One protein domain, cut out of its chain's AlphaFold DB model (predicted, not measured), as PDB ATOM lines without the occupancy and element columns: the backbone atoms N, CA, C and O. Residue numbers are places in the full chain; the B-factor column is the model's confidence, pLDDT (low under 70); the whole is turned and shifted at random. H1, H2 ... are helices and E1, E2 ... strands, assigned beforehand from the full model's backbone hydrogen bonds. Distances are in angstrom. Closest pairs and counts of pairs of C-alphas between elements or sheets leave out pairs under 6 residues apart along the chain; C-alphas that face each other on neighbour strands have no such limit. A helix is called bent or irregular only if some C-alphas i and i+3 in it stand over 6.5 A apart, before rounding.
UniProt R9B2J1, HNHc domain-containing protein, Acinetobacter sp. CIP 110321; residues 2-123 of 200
ATOM      1  N   LYS A   2      33.756 -36.221  -0.902       85.50
ATOM      2  CA  LYS A   2      32.526 -35.476  -1.228       85.50
ATOM      3  C   LYS A   2      32.914 -34.153  -1.888       85.50
ATOM      4  O   LYS A   2      33.572 -33.339  -1.254       85.50
ATOM      5  N   LEU A   3      32.505 -33.952  -3.138       90.81
ATOM      6  CA  LEU A   3      32.790 -32.723  -3.881       90.81
ATOM      7  C   LEU A   3      31.801 -31.610  -3.530       90.81
ATOM      8  O   LEU A   3      30.600 -31.858  -3.382       90.81
ATOM      9  N   SER A   4      32.294 -30.374  -3.460       94.00
ATOM     10  CA  SER A   4      31.446 -29.181  -3.470       94.00
ATOM     11  C   SER A   4      30.802 -28.971  -4.847       94.00
ATOM     12  O   SER A   4      31.227 -29.554  -5.847       94.00
ATOM     13  N   LYS A   5      29.777 -28.110  -4.929       92.56
ATOM     14  CA  LYS A   5      29.147 -27.759  -6.217       92.56
ATOM     15  C   LYS A   5      30.159 -27.153  -7.198       92.56
ATOM     16  O   LYS A   5      30.199 -27.569  -8.347       92.56
ATOM     17  N   SER A   6      31.002 -26.235  -6.718       92.44
ATOM     18  CA  SER A   6      32.051 -25.594  -7.523       92.44
ATOM     19  C   SER A   6      33.096 -26.607  -8.001       92.44
ATOM     20  O   SER A   6      33.393 -26.672  -9.188       92.44
ATOM     21  N   GLN A   7      33.575 -27.490  -7.116       91.88
ATOM     22  CA  GLN A   7      34.500 -28.560  -7.506       91.88
ATOM     23  C   GLN A   7      33.886 -29.511  -8.533       91.88
ATOM     24  O   GLN A   7      34.582 -29.983  -9.422       91.88
ATOM     25  N   ARG A   8      32.588 -29.804  -8.418       94.69
ATOM     26  CA  ARG A   8      31.890 -30.652  -9.383       94.69
ATOM     27  C   ARG A   8      31.797 -29.985 -10.756       94.69
ATOM     28  O   ARG A   8      32.016 -30.671 -11.747       94.69
ATOM     29  N   GLU A   9      31.517 -28.686 -10.814       93.00
ATOM     30  CA  GLU A   9      31.508 -27.946 -12.083       93.00
ATOM     31  C   GLU A   9      32.911 -27.871 -12.698       93.00
ATOM     32  O   GLU A   9      33.095 -28.252 -13.849       93.00
ATOM     33  N   ASN A  10      33.931 -27.525 -11.905       92.44
ATOM     34  CA  ASN A  10      35.324 -27.524 -12.366       92.44
ATOM     35  C   ASN A  10      35.762 -28.902 -12.871       92.44
ATOM     36  O   ASN A  10      36.429 -29.008 -13.897       92.44
ATOM     37  N   LEU A  11      35.355 -29.971 -12.183       93.50
ATOM     38  CA  LEU A  11      35.660 -31.330 -12.605       93.50
ATOM     39  C   LEU A  11      34.974 -31.673 -13.930       93.50
ATOM     40  O   LEU A  11      35.600 -32.307 -14.773       93.50
ATOM     41  N   LYS A  12      33.729 -31.231 -14.145       94.62
ATOM     42  CA  LYS A  12      33.031 -31.400 -15.428       94.62
ATOM     43  C   LYS A  12      33.818 -30.756 -16.573       94.62
ATOM     44  O   LYS A  12      33.962 -31.351 -17.635       94.62
ATOM     45  N   GLN A  13      34.369 -29.569 -16.326       93.25
ATOM     46  CA  GLN A  13      35.135 -28.806 -17.312       93.25
ATOM     47  C   GLN A  13      36.594 -29.264 -17.464       93.25
ATOM     48  O   GLN A  13      37.270 -28.810 -18.384       93.25
ATOM     49  N   LYS A  14      37.079 -30.200 -16.631       90.94
ATOM     50  CA  LYS A  14      38.484 -30.662 -16.613       90.94
ATOM     51  C   LYS A  14      39.001 -31.099 -17.991       90.94
ATOM     52  O   LYS A  14      40.173 -30.894 -18.283       90.94
ATOM     53  N   PHE A  15      38.123 -31.651 -18.832       93.12
ATOM     54  CA  PHE A  15      38.422 -32.050 -20.214       93.12
ATOM     55  C   PHE A  15      37.422 -31.450 -21.215       93.12
ATOM     56  O   PHE A  15      36.926 -32.135 -22.112       93.12
ATOM     57  N   GLY A  16      37.076 -30.175 -21.010       90.50
ATOM     58  CA  GLY A  16      36.238 -29.393 -21.925       90.50
ATOM     59  C   GLY A  16      34.743 -29.700 -21.863       90.50
ATOM     60  O   GLY A  16      34.046 -29.474 -22.843       90.50
ATOM     61  N   GLY A  17      34.249 -30.263 -20.758       94.50
ATOM     62  CA  GLY A  17      32.840 -30.658 -20.639       94.50
ATOM     63  C   GLY A  17      32.522 -32.032 -21.237       94.50
ATOM     64  O   GLY A  17      31.352 -32.412 -21.284       94.50
ATOM     65  N   TYR A  18      33.538 -32.796 -21.643       96.88
ATOM     66  CA  TYR A  18      33.399 -34.132 -22.221       96.88
ATOM     67  C   TYR A  18      33.825 -35.229 -21.242       96.88
ATOM     68  O   TYR A  18      34.624 -35.020 -20.325       96.88
ATOM     69  N   CYS A  19      33.284 -36.429 -21.445       98.19
ATOM     70  CA  CYS A  19      33.683 -37.625 -20.728       98.19
ATOM     71  C   CYS A  19      35.173 -37.862 -20.950       98.19
ATOM     72  O   CYS A  19      35.619 -38.027 -22.084       98.19
ATOM     73  N   ALA A  20      35.928 -37.954 -19.858       97.94
ATOM     74  CA  ALA A  20      37.367 -38.162 -19.892       97.94
ATOM     75  C   ALA A  20      37.767 -39.435 -20.654       97.94
ATOM     76  O   ALA A  20      38.882 -39.527 -21.152       97.94
ATOM     77  N   TYR A  21      36.863 -40.411 -20.763       98.06
ATOM     78  CA  TYR A  21      37.129 -41.691 -21.406       98.06
ATOM     79  C   TYR A  21      36.685 -41.728 -22.870       98.06
ATOM     80  O   TYR A  21      37.538 -41.744 -23.751       98.06
ATOM     81  N   CYS A  22      35.376 -41.741 -23.148       96.75
ATOM     82  CA  CYS A  22      34.869 -41.875 -24.521       96.75
ATOM     83  C   CYS A  22      34.883 -40.570 -25.328       96.75
ATOM     84  O   CYS A  22      34.860 -40.635 -26.552       96.75
ATOM     85  N   GLY A  23      34.929 -39.408 -24.670       96.88
ATOM     86  CA  GLY A  23      34.844 -38.105 -25.331       96.88
ATOM     87  C   GLY A  23      33.422 -37.626 -25.635       96.88
ATOM     88  O   GLY A  23      33.276 -36.582 -26.256       96.88
ATOM     89  N   ASP A  24      32.377 -38.333 -25.190       96.62
ATOM     90  CA  ASP A  24      30.994 -37.854 -25.328       96.62
ATOM     91  C   ASP A  24      30.732 -36.629 -24.444       96.62
ATOM     92  O   ASP A  24      31.271 -36.521 -23.339       96.62
ATOM     93  N   GLU A  25      29.854 -35.732 -24.889       96.69
ATOM     94  CA  GLU A  25      29.459 -34.552 -24.117       96.69
ATOM     95  C   GLU A  25      28.781 -34.949 -22.794       96.69
ATOM     96  O   GLU A  25      27.889 -35.804 -22.737       96.69
ATOM     97  N   LEU A  26      29.192 -34.315 -21.694       95.75
ATOM     98  CA  LEU A  26      28.597 -34.573 -20.390       95.75
ATOM     99  C   LEU A  26      27.293 -33.794 -20.237       95.75
ATOM    100  O   LEU A  26      27.275 -32.596 -19.937       95.75
ATOM    101  N   GLY A  27      26.180 -34.514 -20.340       90.81
ATOM    102  CA  GLY A  27      24.858 -33.998 -19.996       90.81
ATOM    103  C   GLY A  27      24.655 -33.785 -18.486       90.81
ATOM    104  O   GLY A  27      25.589 -33.640 -17.694       90.81
ATOM    105  N   GLY A  28      23.393 -33.797 -18.050       89.88
ATOM    106  CA  GLY A  28      23.040 -33.631 -16.632       89.88
ATOM    107  C   GLY A  28      23.425 -34.818 -15.735       89.88
ATOM    108  O   GLY A  28      23.548 -34.657 -14.521       89.88
ATOM    109  N   LYS A  29      23.635 -36.010 -16.312       92.88
ATOM    110  CA  LYS A  29      23.981 -37.240 -15.584       92.88
ATOM    111  C   LYS A  29      25.403 -37.686 -15.918       92.88
ATOM    112  O   LYS A  29      25.671 -38.143 -17.024       92.88
ATOM    113  N   TRP A  30      26.295 -37.569 -14.939       96.31
ATOM    114  CA  TRP A  30      27.686 -38.016 -15.010       96.31
ATOM    115  C   TRP A  30      28.236 -38.254 -13.597       96.31
ATOM    116  O   TRP A  30      27.652 -37.793 -12.605       96.31
ATOM    117  N   HIS A  31      29.352 -38.973 -13.499       95.81
ATOM    118  CA  HIS A  31      29.958 -39.369 -12.231       95.81
ATOM    119  C   HIS A  31      31.429 -38.938 -12.146       95.81
ATOM    120  O   HIS A  31      32.135 -39.003 -13.153       95.81
ATOM    121  N   PRO A  32      31.902 -38.509 -10.962       95.88
ATOM    122  CA  PRO A  32      33.329 -38.423 -10.685       95.88
ATOM    123  C   PRO A  32      33.873 -39.845 -10.492       95.88
ATOM    124  O   PRO A  32      33.575 -40.476  -9.478       95.88
ATOM    125  N   ASP A  33      34.620 -40.350 -11.470       95.56
ATOM    126  CA  ASP A  33      35.310 -41.640 -11.379       95.56
ATOM    127  C   ASP A  33      36.745 -41.446 -10.883       95.56
ATOM    128  O   ASP A  33      37.362 -40.420 -11.158       95.56
ATOM    129  N   HIS A  34      37.300 -42.429 -10.178       94.75
ATOM    130  CA  HIS A  34      38.716 -42.427  -9.810       94.75
ATOM    131  C   HIS A  34      39.526 -43.123 -10.905       94.75
ATOM    132  O   HIS A  34      39.302 -44.305 -11.190       94.75
ATOM    133  N   LEU A  35      40.500 -42.427 -11.499       93.69
ATOM    134  CA  LEU A  35      41.376 -43.015 -12.518       93.69
ATOM    135  C   LEU A  35      42.098 -44.243 -11.950       93.69
ATOM    136  O   LEU A  35      41.990 -45.337 -12.507       93.69
ATOM    137  N   ILE A  36      42.743 -44.071 -10.796       92.62
ATOM    138  CA  ILE A  36      43.263 -45.153  -9.963       92.62
ATOM    139  C   ILE A  36      42.203 -45.501  -8.919       92.62
ATOM    140  O   ILE A  36      41.903 -44.696  -8.039       92.62
ATOM    141  N   ALA A  37      41.631 -46.701  -9.014       89.31
ATOM    142  CA  ALA A  37      40.494 -47.097  -8.195       89.31
ATOM    143  C   ALA A  37      40.783 -47.040  -6.681       89.31
ATOM    144  O   ALA A  37      41.823 -47.500  -6.196       89.31
ATOM    145  N   VAL A  38      39.800 -46.548  -5.926       87.06
ATOM    146  CA  VAL A  38      39.715 -46.708  -4.470       87.06
ATOM    147  C   VAL A  38      38.878 -47.957  -4.202       87.06
ATOM    148  O   VAL A  38      37.645 -47.912  -4.208       87.06
ATOM    149  N   VAL A  39      39.537 -49.099  -4.012       83.00
ATOM    150  CA  VAL A  39      38.841 -50.355  -3.704       83.00
ATOM    151  C   VAL A  39      38.391 -50.326  -2.247       83.00
ATOM    152  O   VAL A  39      39.127 -49.880  -1.369       83.00
ATOM    153  N   ARG A  40      37.166 -50.779  -1.984       81.75
ATOM    154  CA  ARG A  40      36.666 -50.958  -0.620       81.75
ATOM    155  C   ARG A  40      36.766 -52.420  -0.243       81.75
ATOM    156  O   ARG A  40      36.406 -53.290  -1.032       81.75
ATOM    157  N   ASP A  41      37.243 -52.664   0.963       80.94
ATOM    158  CA  ASP A  41      37.191 -53.975   1.579       80.94
ATOM    159  C   ASP A  41      35.722 -54.408   1.703       80.94
ATOM    160  O   ASP A  41      34.887 -53.659   2.214       80.94
ATOM    161  N   LEU A  42      35.393 -55.597   1.199       81.06
ATOM    162  CA  LEU A  42      34.014 -56.096   1.163       81.06
ATOM    163  C   LEU A  42      33.473 -56.452   2.555       81.06
ATOM    164  O   LEU A  42      32.261 -56.511   2.741       81.06
ATOM    165  N   THR A  43      34.359 -56.671   3.524       82.31
ATOM    166  CA  THR A  43      34.037 -57.098   4.888       82.31
ATOM    167  C   THR A  43      33.869 -55.897   5.810       82.31
ATOM    168  O   THR A  43      32.929 -55.826   6.595       82.31
ATOM    169  N   THR A  44      34.784 -54.931   5.718       82.19
ATOM    170  CA  THR A  44      34.825 -53.759   6.605       82.19
ATOM    171  C   THR A  44      34.255 -52.496   5.965       82.19
ATOM    172  O   THR A  44      34.027 -51.505   6.658       82.19
ATOM    173  N   GLY A  45      34.061 -52.486   4.643       79.94
ATOM    174  CA  GLY A  45      33.631 -51.319   3.868       79.94
ATOM    175  C   GLY A  45      34.683 -50.208   3.762       79.94
ATOM    176  O   GLY A  45      34.431 -49.190   3.108       79.94
ATOM    177  N   LYS A  46      35.852 -50.374   4.396       81.88
ATOM    178  CA  LYS A  46      36.909 -49.361   4.441       81.88
ATOM    179  C   LYS A  46      37.678 -49.313   3.117       81.88
ATOM    180  O   LYS A  46      37.909 -50.359   2.508       81.88
ATOM    181  N   PRO A  47      38.086 -48.120   2.651       83.06
ATOM    182  CA  PRO A  47      38.945 -48.002   1.479       83.06
ATOM    183  C   PRO A  47      40.317 -48.619   1.774       83.06
ATOM    184  O   PRO A  47      40.934 -48.297   2.784       83.06
ATOM    185  N   THR A  48      40.794 -49.490   0.889       80.69
ATOM    186  CA  THR A  48      42.114 -50.129   1.002       80.69
ATOM    187  C   THR A  48      43.248 -49.217   0.536       80.69
ATOM    188  O   THR A  48      44.392 -49.440   0.911       80.69
ATOM    189  N   LYS A  49      42.921 -48.191  -0.263       82.44
ATOM    190  CA  LYS A  49      43.844 -47.167  -0.780       82.44
ATOM    191  C   LYS A  49      43.241 -45.763  -0.642       82.44
ATOM    192  O   LYS A  49      42.823 -45.175  -1.646       82.44
ATOM    193  N   PRO A  50      43.063 -45.255   0.589       85.31
ATOM    194  CA  PRO A  50      42.470 -43.938   0.823       85.31
ATOM    195  C   PRO A  50      43.266 -42.790   0.182       85.31
ATOM    196  O   PRO A  50      42.675 -41.773  -0.162       85.31
ATOM    197  N   GLU A  51      44.569 -42.960  -0.040       87.31
ATOM    198  CA  GLU A  51      45.450 -42.002  -0.715       87.31
ATOM    199  C   GLU A  51      45.041 -41.706  -2.164       87.31
ATOM    200  O   GLU A  51      45.331 -40.632  -2.682       87.31
ATOM    201  N   ASN A  52      44.303 -42.618  -2.805       87.62
ATOM    202  CA  ASN A  52      43.774 -42.408  -4.152       87.62
ATOM    203  C   ASN A  52      42.510 -41.528  -4.159       87.62
ATOM    204  O   ASN A  52      42.062 -41.108  -5.226       87.62
ATOM    205  N   ASP A  53      41.906 -41.242  -3.001       90.25
ATOM    206  CA  ASP A  53      40.669 -40.465  -2.888       90.25
ATOM    207  C   ASP A  53      40.929 -38.944  -2.896       90.25
ATOM    208  O   ASP A  53      40.482 -38.210  -2.012       90.25
ATOM    209  N   VAL A  54      41.665 -38.478  -3.910       90.19
ATOM    210  CA  VAL A  54      42.099 -37.083  -4.115       90.19
ATOM    211  C   VAL A  54      41.517 -36.490  -5.402       90.19
ATOM    212  O   VAL A  54      41.179 -37.219  -6.335       90.19
ATOM    213  N   TYR A  55      41.386 -35.161  -5.466       88.25
ATOM    214  CA  TYR A  55      40.715 -34.463  -6.574       88.25
ATOM    215  C   TYR A  55      41.437 -34.647  -7.918       88.25
ATOM    216  O   TYR A  55      40.810 -34.766  -8.971       88.25
ATOM    217  N   GLU A  56      42.764 -34.718  -7.888       89.38
ATOM    218  CA  GLU A  56      43.637 -34.875  -9.049       89.38
ATOM    219  C   GLU A  56      43.357 -36.198  -9.773       89.38
ATOM    220  O   GLU A  56      43.339 -36.234 -11.005       89.38
ATOM    221  N   ASN A  57      43.045 -37.246  -9.002       93.12
ATOM    222  CA  ASN A  57      42.714 -38.589  -9.478       93.12
ATOM    223  C   ASN A  57      41.262 -38.711  -9.986       93.12
ATOM    224  O   ASN A  57      40.890 -39.739 -10.551       93.12
ATOM    225  N   LEU A  58      40.424 -37.685  -9.796       95.00
ATOM    226  CA  LEU A  58      39.046 -37.707 -10.278       95.00
ATOM    227  C   LEU A  58      38.962 -37.366 -11.764       95.00
ATOM    228  O   LEU A  58      39.573 -36.409 -12.248       95.00
ATOM    229  N   MET A  59      38.129 -38.118 -12.469       96.62
ATOM    230  CA  MET A  59      37.862 -37.993 -13.893       96.62
ATOM    231  C   MET A  59      36.356 -37.817 -14.101       96.62
ATOM    232  O   MET A  59      35.565 -38.578 -13.537       96.62
ATOM    233  N   PRO A  60      35.911 -36.830 -14.891       97.62
ATOM    234  CA  PRO A  60      34.503 -36.721 -15.228       97.62
ATOM    235  C   PRO A  60      34.128 -37.827 -16.229       97.62
ATOM    236  O   PRO A  60      34.633 -37.869 -17.348       97.62
ATOM    237  N   ALA A  61      33.247 -38.742 -15.829       98.06
ATOM    238  CA  ALA A  61      32.876 -39.908 -16.625       98.06
ATOM    239  C   ALA A  61      31.368 -39.955 -16.895       98.06
ATOM    240  O   ALA A  61      30.545 -39.727 -16.000       98.06
ATOM    241  N   CYS A  62      30.982 -40.311 -18.121       97.88
ATOM    242  CA  CYS A  62      29.596 -40.649 -18.420       97.88
ATOM    243  C   CYS A  62      29.196 -41.946 -17.689       97.88
ATOM    244  O   CYS A  62      30.037 -42.789 -17.356       97.88
ATOM    245  N   THR A  63      27.897 -42.122 -17.430       96.62
ATOM    246  CA  THR A  63      27.385 -43.294 -16.703       96.62
ATOM    247  C   THR A  63      27.790 -44.638 -17.338       96.62
ATOM    248  O   THR A  63      28.236 -45.506 -16.585       96.62
ATOM    249  N   PRO A  64      27.726 -44.834 -18.676       96.56
ATOM    250  CA  PRO A  64      28.173 -46.079 -19.308       96.56
ATOM    251  C   PRO A  64      29.652 -46.397 -19.066       96.56
ATOM    252  O   PRO A  64      29.971 -47.511 -18.653       96.56
ATOM    253  N   CYS A  65      30.549 -45.423 -19.259       97.75
ATOM    254  CA  CYS A  65      31.982 -45.621 -19.041       97.75
ATOM    255  C   CYS A  65      32.293 -45.938 -17.578       97.75
ATOM    256  O   CYS A  65      32.992 -46.909 -17.310       97.75
ATOM    257  N   ASN A  66      31.722 -45.183 -16.633       96.75
ATOM    258  CA  ASN A  66      31.922 -45.416 -15.202       96.75
ATOM    259  C   ASN A  66      31.466 -46.828 -14.781       96.75
ATOM    260  O   ASN A  66      32.186 -47.552 -14.095       96.75
ATOM    261  N   HIS A  67      30.283 -47.258 -15.236       95.69
ATOM    262  CA  HIS A  67      29.764 -48.594 -14.929       95.69
ATOM    263  C   HIS A  67      30.541 -49.727 -15.597       95.69
ATOM    264  O   HIS A  67      30.586 -50.828 -15.043       95.69
ATOM    265  N   ASN A  68      31.107 -49.487 -16.781       96.75
ATOM    266  CA  ASN A  68      31.892 -50.488 -17.488       96.75
ATOM    267  C   ASN A  68      33.305 -50.610 -16.897       96.75
ATOM    268  O   ASN A  68      33.729 -51.728 -16.627       96.75
ATOM    269  N   LYS A  69      33.980 -49.488 -16.605       96.19
ATOM    270  CA  LYS A  69      35.321 -49.458 -15.999       96.19
ATOM    271  C   LYS A  69      35.341 -50.050 -14.588       96.19
ATOM    272  O   LYS A  69      36.231 -50.834 -14.261       96.19
ATOM    273  N   ARG A  70      34.356 -49.706 -13.748       92.56
ATOM    274  CA  ARG A  70      34.304 -50.126 -12.335       92.56
ATOM    275  C   ARG A  70      35.647 -49.848 -11.635       92.56
ATOM    276  O   ARG A  70      36.187 -48.754 -11.723       92.56
ATOM    277  N   SER A  71      36.200 -50.849 -10.955       92.25
ATOM    278  CA  SER A  71      37.486 -50.791 -10.260       92.25
ATOM    279  C   SER A  71      38.673 -51.268 -11.105       92.25
ATOM    280  O   SER A  71      39.741 -51.501 -10.542       92.25
ATOM    281  N   MET A  72      38.502 -51.489 -12.415       94.94
ATOM    282  CA  MET A  72      39.611 -51.911 -13.275       94.94
ATOM    283  C   MET A  72      40.659 -50.804 -13.393       94.94
ATOM    284  O   MET A  72      40.346 -49.611 -13.323       94.94
ATOM    285  N   SER A  73      41.909 -51.218 -13.600       94.62
ATOM    286  CA  SER A  73      42.953 -50.301 -14.045       94.62
ATOM    287  C   SER A  73      42.625 -49.786 -15.449       94.62
ATOM    288  O   SER A  73      41.846 -50.396 -16.188       94.62
ATOM    289  N   LEU A  74      43.234 -48.659 -15.817       95.44
ATOM    290  CA  LEU A  74      43.041 -48.070 -17.136       95.44
ATOM    291  C   LEU A  74      43.435 -49.044 -18.260       95.44
ATOM    292  O   LEU A  74      42.656 -49.240 -19.189       95.44
ATOM    293  N   GLU A  75      44.589 -49.703 -18.136       96.69
ATOM    294  CA  GLU A  75      45.092 -50.620 -19.165       96.69
ATOM    295  C   GLU A  75      44.278 -51.911 -19.250       96.69
ATOM    296  O   GLU A  75      43.881 -52.307 -20.341       96.69
ATOM    297  N   SER A  76      43.888 -52.507 -18.117       97.06
ATOM    298  CA  SER A  76      42.994 -53.674 -18.149       97.06
ATOM    299  C   SER A  76      41.640 -53.340 -18.778       97.06
ATOM    300  O   SER A  76      41.038 -54.176 -19.450       97.06
ATOM    301  N   TRP A  77      41.151 -52.113 -18.581       97.81
ATOM    302  CA  TRP A  77      39.932 -51.666 -19.238       97.81
ATOM    303  C   TRP A  77      40.136 -51.408 -20.740       97.81
ATOM    304  O   TRP A  77      39.270 -51.762 -21.539       97.81
ATOM    305  N   ARG A  78      41.289 -50.868 -21.149       97.62
ATOM    306  CA  ARG A  78      41.671 -50.709 -22.564       97.62
ATOM    307  C   ARG A  78      41.717 -52.056 -23.291       97.62
ATOM    308  O   ARG A  78      41.164 -52.180 -24.389       97.62
ATOM    309  N   ASP A  79      42.298 -53.069 -22.655       97.19
ATOM    310  CA  ASP A  79      42.339 -54.442 -23.165       97.19
ATOM    311  C   ASP A  79      40.936 -55.038 -23.278       97.19
ATOM    312  O   ASP A  79      40.610 -55.673 -24.279       97.19
ATOM    313  N   LEU A  80      40.063 -54.780 -22.299       96.94
ATOM    314  CA  LEU A  80      38.671 -55.228 -22.339       96.94
ATOM    315  C   LEU A  80      37.896 -54.608 -23.511       96.94
ATOM    316  O   LEU A  80      37.197 -55.319 -24.231       96.94
ATOM    317  N   LEU A  81      38.031 -53.298 -23.733       96.62
ATOM    318  CA  LEU A  81      37.395 -52.613 -24.864       96.62
ATOM    319  C   LEU A  81      37.920 -53.139 -26.209       96.62
ATOM    320  O   LEU A  81      37.151 -53.325 -27.154       96.62
ATOM    321  N   THR A  82      39.216 -53.441 -26.278       96.06
ATOM    322  CA  THR A  82      39.845 -54.087 -27.439       96.06
ATOM    323  C   THR A  82      39.295 -55.501 -27.649       96.06
ATOM    324  O   THR A  82      38.898 -55.862 -28.756       96.06
ATOM    325  N   HIS A  83      39.154 -56.277 -26.572       95.88
ATOM    326  CA  HIS A  83      38.574 -57.615 -26.599       95.88
ATOM    327  C   HIS A  83      37.112 -57.609 -27.062       95.88
ATOM    328  O   HIS A  83      36.704 -58.504 -27.806       95.88
ATOM    329  N   TYR A  84      36.322 -56.598 -26.682       95.19
ATOM    330  CA  TYR A  84      34.958 -56.434 -27.186       95.19
ATOM    331  C   TYR A  84      34.928 -56.330 -28.710       95.19
ATOM    332  O   TYR A  84      34.153 -57.044 -29.348       95.19
ATOM    333  N   ARG A  85      35.789 -55.474 -29.273       93.75
ATOM    334  CA  ARG A  85      35.903 -55.247 -30.717       93.75
ATOM    335  C   ARG A  85      36.363 -56.501 -31.459       93.75
ATOM    336  O   ARG A  85      35.747 -56.867 -32.455       93.75
ATOM    337  N   ASP A  86      37.431 -57.138 -30.984       92.94
ATOM    338  CA  ASP A  86      38.152 -58.150 -31.767       92.94
ATOM    339  C   ASP A  86      37.659 -59.577 -31.545       92.94
ATOM    340  O   ASP A  86      37.828 -60.431 -32.416       92.94
ATOM    341  N   VAL A  87      37.060 -59.858 -30.387       94.25
ATOM    342  CA  VAL A  87      36.716 -61.229 -29.999       94.25
ATOM    343  C   VAL A  87      35.270 -61.330 -29.544       94.25
ATOM    344  O   VAL A  87      34.490 -62.054 -30.160       94.25
ATOM    345  N   GLN A  88      34.886 -60.623 -28.479       94.62
ATOM    346  CA  GLN A  88      33.645 -60.913 -27.761       94.62
ATOM    347  C   GLN A  88      32.399 -60.650 -28.611       94.62
ATOM    348  O   GLN A  88      31.559 -61.536 -28.741       94.62
ATOM    349  N   VAL A  89      32.279 -59.474 -29.237       94.62
ATOM    350  CA  VAL A  89      31.086 -59.139 -30.036       94.62
ATOM    351  C   VAL A  89      30.978 -60.044 -31.263       94.62
ATOM    352  O   VAL A  89      29.884 -60.491 -31.604       94.62
ATOM    353  N   ILE A  90      32.105 -60.368 -31.900       92.94
ATOM    354  CA  ILE A  90      32.142 -61.254 -33.070       92.94
ATOM    355  C   ILE A  90      31.751 -62.684 -32.675       92.94
ATOM    356  O   ILE A  90      30.973 -63.326 -33.378       92.94
ATOM    357  N   ARG A  91      32.258 -63.188 -31.548       93.56
ATOM    358  CA  ARG A  91      31.954 -64.535 -31.049       93.56
ATOM    359  C   ARG A  91      30.493 -64.651 -30.603       93.56
ATOM    360  O   ARG A  91      29.805 -65.588 -31.012       93.56
ATOM    361  N   ASP A  92      30.019 -63.685 -29.819       95.69
ATOM    362  CA  ASP A  92      28.785 -63.811 -29.038       95.69
ATOM    363  C   ASP A  92      27.544 -63.252 -29.757       95.69
ATOM    364  O   ASP A  92      26.430 -63.691 -29.478       95.69
ATOM    365  N   CYS A  93      27.695 -62.333 -30.722       96.12
ATOM    366  CA  CYS A  93      26.566 -61.735 -31.443       96.12
ATOM    367  C   CYS A  93      26.423 -62.305 -32.866       96.12
ATOM    368  O   CYS A  93      27.169 -61.971 -33.791       96.12
ATOM    369  N   SER A  94      25.423 -63.168 -33.072       96.19
ATOM    370  CA  SER A  94      25.149 -63.777 -34.382       96.19
ATOM    371  C   SER A  94      24.694 -62.760 -35.433       96.19
ATOM    372  O   SER A  94      25.006 -62.930 -36.612       96.19
ATOM    373  N   GLN A  95      24.005 -61.693 -35.022       97.12
ATOM    374  CA  GLN A  95      23.542 -60.615 -35.893       97.12
ATOM    375  C   GLN A  95      24.730 -59.840 -36.467       97.12
ATOM    376  O   GLN A  95      24.810 -59.674 -37.681       97.12
ATOM    377  N   ILE A  96      25.700 -59.460 -35.627       96.12
ATOM    378  CA  ILE A  96      26.932 -58.802 -36.088       96.12
ATOM    379  C   ILE A  96      27.694 -59.698 -37.066       96.12
ATOM    380  O   ILE A  96      28.118 -59.221 -38.115       96.12
ATOM    381  N   ARG A  97      27.803 -61.008 -36.798       95.06
ATOM    382  CA  ARG A  97      28.423 -61.947 -37.751       95.06
ATOM    383  C   ARG A  97      27.715 -61.990 -39.102       95.06
ATOM    384  O   ARG A  97      28.391 -62.058 -40.124       95.06
ATOM    385  N   HIS A  98      26.383 -61.952 -39.132       97.19
ATOM    386  CA  HIS A  98      25.647 -61.879 -40.397       97.19
ATOM    387  C   HIS A  98      25.910 -60.556 -41.114       97.19
ATOM    388  O   HIS A  98      26.255 -60.576 -42.290       97.19
ATOM    389  N   LEU A  99      25.836 -59.422 -40.414       97.19
ATOM    390  CA  LEU A  99      26.106 -58.111 -41.007       97.19
ATOM    391  C   LEU A  99      27.533 -58.006 -41.571       97.19
ATOM    392  O   LEU A  99      27.706 -57.463 -42.657       97.19
ATOM    393  N   LEU A 100      28.533 -58.588 -40.896       94.88
ATOM    394  CA  LEU A 100      29.907 -58.693 -41.401       94.88
ATOM    395  C   LEU A 100      29.984 -59.498 -42.710       94.88
ATOM    396  O   LEU A 100      30.663 -59.075 -43.640       94.88
ATOM    397  N   ARG A 101      29.268 -60.630 -42.818       95.50
ATOM    398  CA  ARG A 101      29.236 -61.460 -44.045       95.50
ATOM    399  C   ARG A 101      28.676 -60.712 -45.251       95.50
ATOM    400  O   ARG A 101      29.126 -60.945 -46.365       95.50
ATOM    401  N   PHE A 102      27.707 -59.832 -45.021       97.12
ATOM    402  CA  PHE A 102      27.126 -58.979 -46.058       97.12
ATOM    403  C   PHE A 102      27.889 -57.658 -46.254       97.12
ATOM    404  O   PHE A 102      27.462 -56.834 -47.057       97.12
ATOM    405  N   GLY A 103      28.988 -57.427 -45.526       95.62
ATOM    406  CA  GLY A 103      29.758 -56.182 -45.605       95.62
ATOM    407  C   GLY A 103      29.014 -54.942 -45.087       95.62
ATOM    408  O   GLY A 103      29.388 -53.825 -45.422       95.62
ATOM    409  N   LEU A 104      27.961 -55.119 -44.280       96.88
ATOM    410  CA  LEU A 104      27.128 -54.031 -43.744       96.88
ATOM    411  C   LEU A 104      27.685 -53.425 -42.449       96.88
ATOM    412  O   LEU A 104      27.270 -52.347 -42.032       96.88
ATOM    413  N   VAL A 105      28.608 -54.126 -41.795       95.50
ATOM    414  CA  VAL A 105      29.322 -53.666 -40.603       95.50
ATOM    415  C   VAL A 105      30.809 -53.881 -40.833       95.50
ATOM    416  O   VAL A 105      31.208 -54.895 -41.394       95.50
ATOM    417  N   GLN A 106      31.628 -52.946 -40.357       92.69
ATOM    418  CA  GLN A 106      33.076 -53.105 -40.263       92.69
ATOM    419  C   GLN A 106      33.561 -52.567 -38.917       92.69
ATOM    420  O   GLN A 106      33.083 -51.533 -38.444       92.69
ATOM    421  N   PHE A 107      34.517 -53.256 -38.299       92.06
ATOM    422  CA  PHE A 107      35.172 -52.761 -37.093       92.06
ATOM    423  C   PHE A 107      36.364 -51.885 -37.463       92.06
ATOM    424  O   PHE A 107      37.201 -52.258 -38.284       92.06
ATOM    425  N   ILE A 108      36.459 -50.721 -36.827       92.06
ATOM    426  CA  ILE A 108      37.596 -49.821 -36.996       92.06
ATOM    427  C   ILE A 108      38.763 -50.356 -36.158       92.06
ATOM    428  O   ILE A 108      38.736 -50.301 -34.929       92.06
ATOM    429  N   GLN A 109      39.800 -50.848 -36.834       89.69
ATOM    430  CA  GLN A 109      41.018 -51.383 -36.220       89.69
ATOM    431  C   GLN A 109      41.971 -50.253 -35.805       89.69
ATOM    432  O   GLN A 109      43.031 -50.048 -36.388       89.69
ATOM    433  N   LYS A 110      41.549 -49.464 -34.813       92.31
ATOM    434  CA  LYS A 110      42.346 -48.391 -34.199       92.31
ATOM    435  C   LYS A 110      42.539 -48.660 -32.711       92.31
ATOM    436  O   LYS A 110      41.606 -49.162 -32.083       92.31
ATOM    437  N   PRO A 111      43.698 -48.326 -32.126       93.75
ATOM    438  CA  PRO A 111      43.889 -48.471 -30.689       93.75
ATOM    439  C   PRO A 111      42.832 -47.665 -29.931       93.75
ATOM    440  O   PRO A 111      42.407 -46.592 -30.368       93.75
ATOM    441  N   VAL A 112      42.394 -48.199 -28.793       94.88
ATOM    442  CA  VAL A 112      41.532 -47.461 -27.875       94.88
ATOM    443  C   VAL A 112      42.386 -46.366 -27.245       94.88
ATOM    444  O   VAL A 112      43.350 -46.669 -26.550       94.88
ATOM    445  N   VAL A 113      42.040 -45.107 -27.508       95.19
ATOM    446  CA  VAL A 113      42.688 -43.920 -26.933       95.19
ATOM    447  C   VAL A 113      41.617 -43.109 -26.221       95.19
ATOM    448  O   VAL A 113      40.622 -42.723 -26.847       95.19
ATOM    449  N   PHE A 114      41.813 -42.866 -24.930       96.88
ATOM    450  CA  PHE A 114      40.860 -42.138 -24.105       96.88
ATOM    451  C   PHE A 114      40.925 -40.635 -24.392       96.88
ATOM    452  O   PHE A 114      41.969 -40.089 -24.748       96.88
ATOM    453  N   HIS A 115      39.799 -39.940 -24.231       96.44
ATOM    454  CA  HIS A 115      39.703 -38.505 -24.516       96.44
ATOM    455  C   HIS A 115      40.710 -37.670 -23.723       96.44
ATOM    456  O   HIS A 115      41.342 -36.780 -24.284       96.44
ATOM    457  N   PHE A 116      40.920 -37.990 -22.445       95.31
ATOM    458  CA  PHE A 116      41.870 -37.261 -21.607       95.31
ATOM    459  C   PHE A 116      43.320 -37.377 -22.108       95.31
ATOM    460  O   PHE A 116      44.081 -36.429 -21.947       95.31
ATOM    461  N   GLU A 117      43.699 -38.493 -22.744       94.12
ATOM    462  CA  GLU A 117      45.036 -38.690 -23.327       94.12
ATOM    463  C   GLU A 117      45.242 -37.709 -24.482       94.12
ATOM    464  O   GLU A 117      46.176 -36.914 -24.470       94.12
ATOM    465  N   LYS A 118      44.267 -37.654 -25.398       91.12
ATOM    466  CA  LYS A 118      44.259 -36.694 -26.512       91.12
ATOM    467  C   LYS A 118      44.222 -35.250 -26.025       91.12
ATOM    468  O   LYS A 118      44.826 -34.377 -26.633       91.12
ATOM    469  N   TRP A 119      43.490 -34.986 -24.943       87.75
ATOM    470  CA  TRP A 119      43.389 -33.653 -24.356       87.75
ATOM    471  C   TRP A 119      44.728 -33.172 -23.791       87.75
ATOM    472  O   TRP A 119      45.053 -31.995 -23.907       87.75
ATOM    473  N   MET A 120      45.523 -34.073 -23.208       79.75
ATOM    474  CA  MET A 120      46.867 -33.758 -22.711       79.75
ATOM    475  C   MET A 120      47.906 -33.628 -23.832       79.75
ATOM    476  O   MET A 120      48.904 -32.935 -23.647       79.75
ATOM    477  N   GLU A 121      47.669 -34.270 -24.977       73.94
ATOM    478  CA  GLU A 121      48.500 -34.164 -26.182       73.94
ATOM    479  C   GLU A 121      48.225 -32.901 -27.014       73.94
ATOM    480  O   GLU A 121      49.028 -32.564 -27.887       73.94
ATOM    481  N   GLN A 122      47.126 -32.174 -26.762       63.03
ATOM    482  CA  GLN A 122      46.904 -30.885 -27.418       63.03
ATOM    483  C   GLN A 122      48.063 -29.939 -27.090       63.03
ATOM    484  O   GLN A 122      48.520 -29.900 -25.940       63.03
ATOM    485  N   PRO A 123      48.555 -29.163 -28.072       61.59
ATOM    486  CA  PRO A 123      49.604 -28.208 -27.792       61.59
ATOM    487  C   PRO A 123      49.079 -27.253 -26.712       61.59
ATOM    488  O   PRO A 123      48.063 -26.588 -26.896       61.59
TER     489      PRO A 123
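Overview. This is residues 2 to 123 of the 200 residues of the protein "HNHc domain-containing protein" of Acinetobacter sp. CIP 110321 (UniProt R9B2J1). A small hairpin of two strands, E1 and E2, makes a body with H1 beside E2 and H2 beside E1, and from H2 the helices H3 and H4 reach away as a long arm. A loop, residues 35 to 57, extends from the strands in another direction, and a long link, residues 102 to 114, returns from the far end of the arm to H5, near the body's end of the domain. The printed part has 122 residues with five named helices and two named strands, in the order H1, E1, E2, H2, H3, H4, H5; the sheet is E1 - E2, antiparallel. The class is mostly helix, though under half of the residues are in named elements. The whole is loose, with a radius of gyration of the C-alphas of 17.2 A and spans of 52 by 42 by 27 A.

Along the chain. E1, residues 30 to 34, is 13.0 A long and begins at C-alpha 30 (27.686, -38.016, -15.010). E2, residues 58 to 62, is 12.8 A. H1, residues 5 to 13, is 12.7 A, and H2, residues 63 to 69, is 10.1 A. H3, residues 74 to 92, is the longest helix at 24.3 A and begins at C-alpha 74 (43.041, -48.070, -17.136). H4, residues 94 to 101, is 10.7 A. H5, residues 115 to 121, is 10.0 A and ends at C-alpha 121 (48.500, -34.164, -26.182).

Arrangement. E1 and E2 form a hairpin, with 142 degrees between their directions; N 31 and O 61 are 2.9 A apart and N 59 and O 33 are 2.8 A apart, both within hydrogen-bond range. The closest C-alphas of H1 and E2 are those of Lys 12 and Pro 60, 5.5 A apart. Those of E1 and H2 are Trp 30 and Thr 63, 5.6 A. H2 and H3 are close but not clearly touching, about perpendicular at 83 degrees, with the C-alphas of Lys 69 and Trp 77 closest at 6.1 A. H3 has a kink of 44 degrees near residue 84 and is irregular, with C-alphas 86 and 89 7.3 A apart. With residues 89 to 90 alone, H3 only just touches H4, only at the corner, with 3 pairs of C-alphas within 8 A; the closest are Ile 90 and Arg 97, 6.0 A. H5 is apart from H1, H2, H3, H4, E1 and E2. Every O i to N i+4 pair is within hydrogen-bond range in H1, H2, H4 and H5; in H3 it is 12 of 15.

Size, cuts and confidence. The C-alphas farthest apart, those of Thr 44 and Phe 102, are 53.5 A apart. The printed part has no cut. The links H1 to E1, E1 to E2 and H4 to H5 are long. The mean pLDDT of the printed part is 92.3, and residues 122 to 123 are under 70.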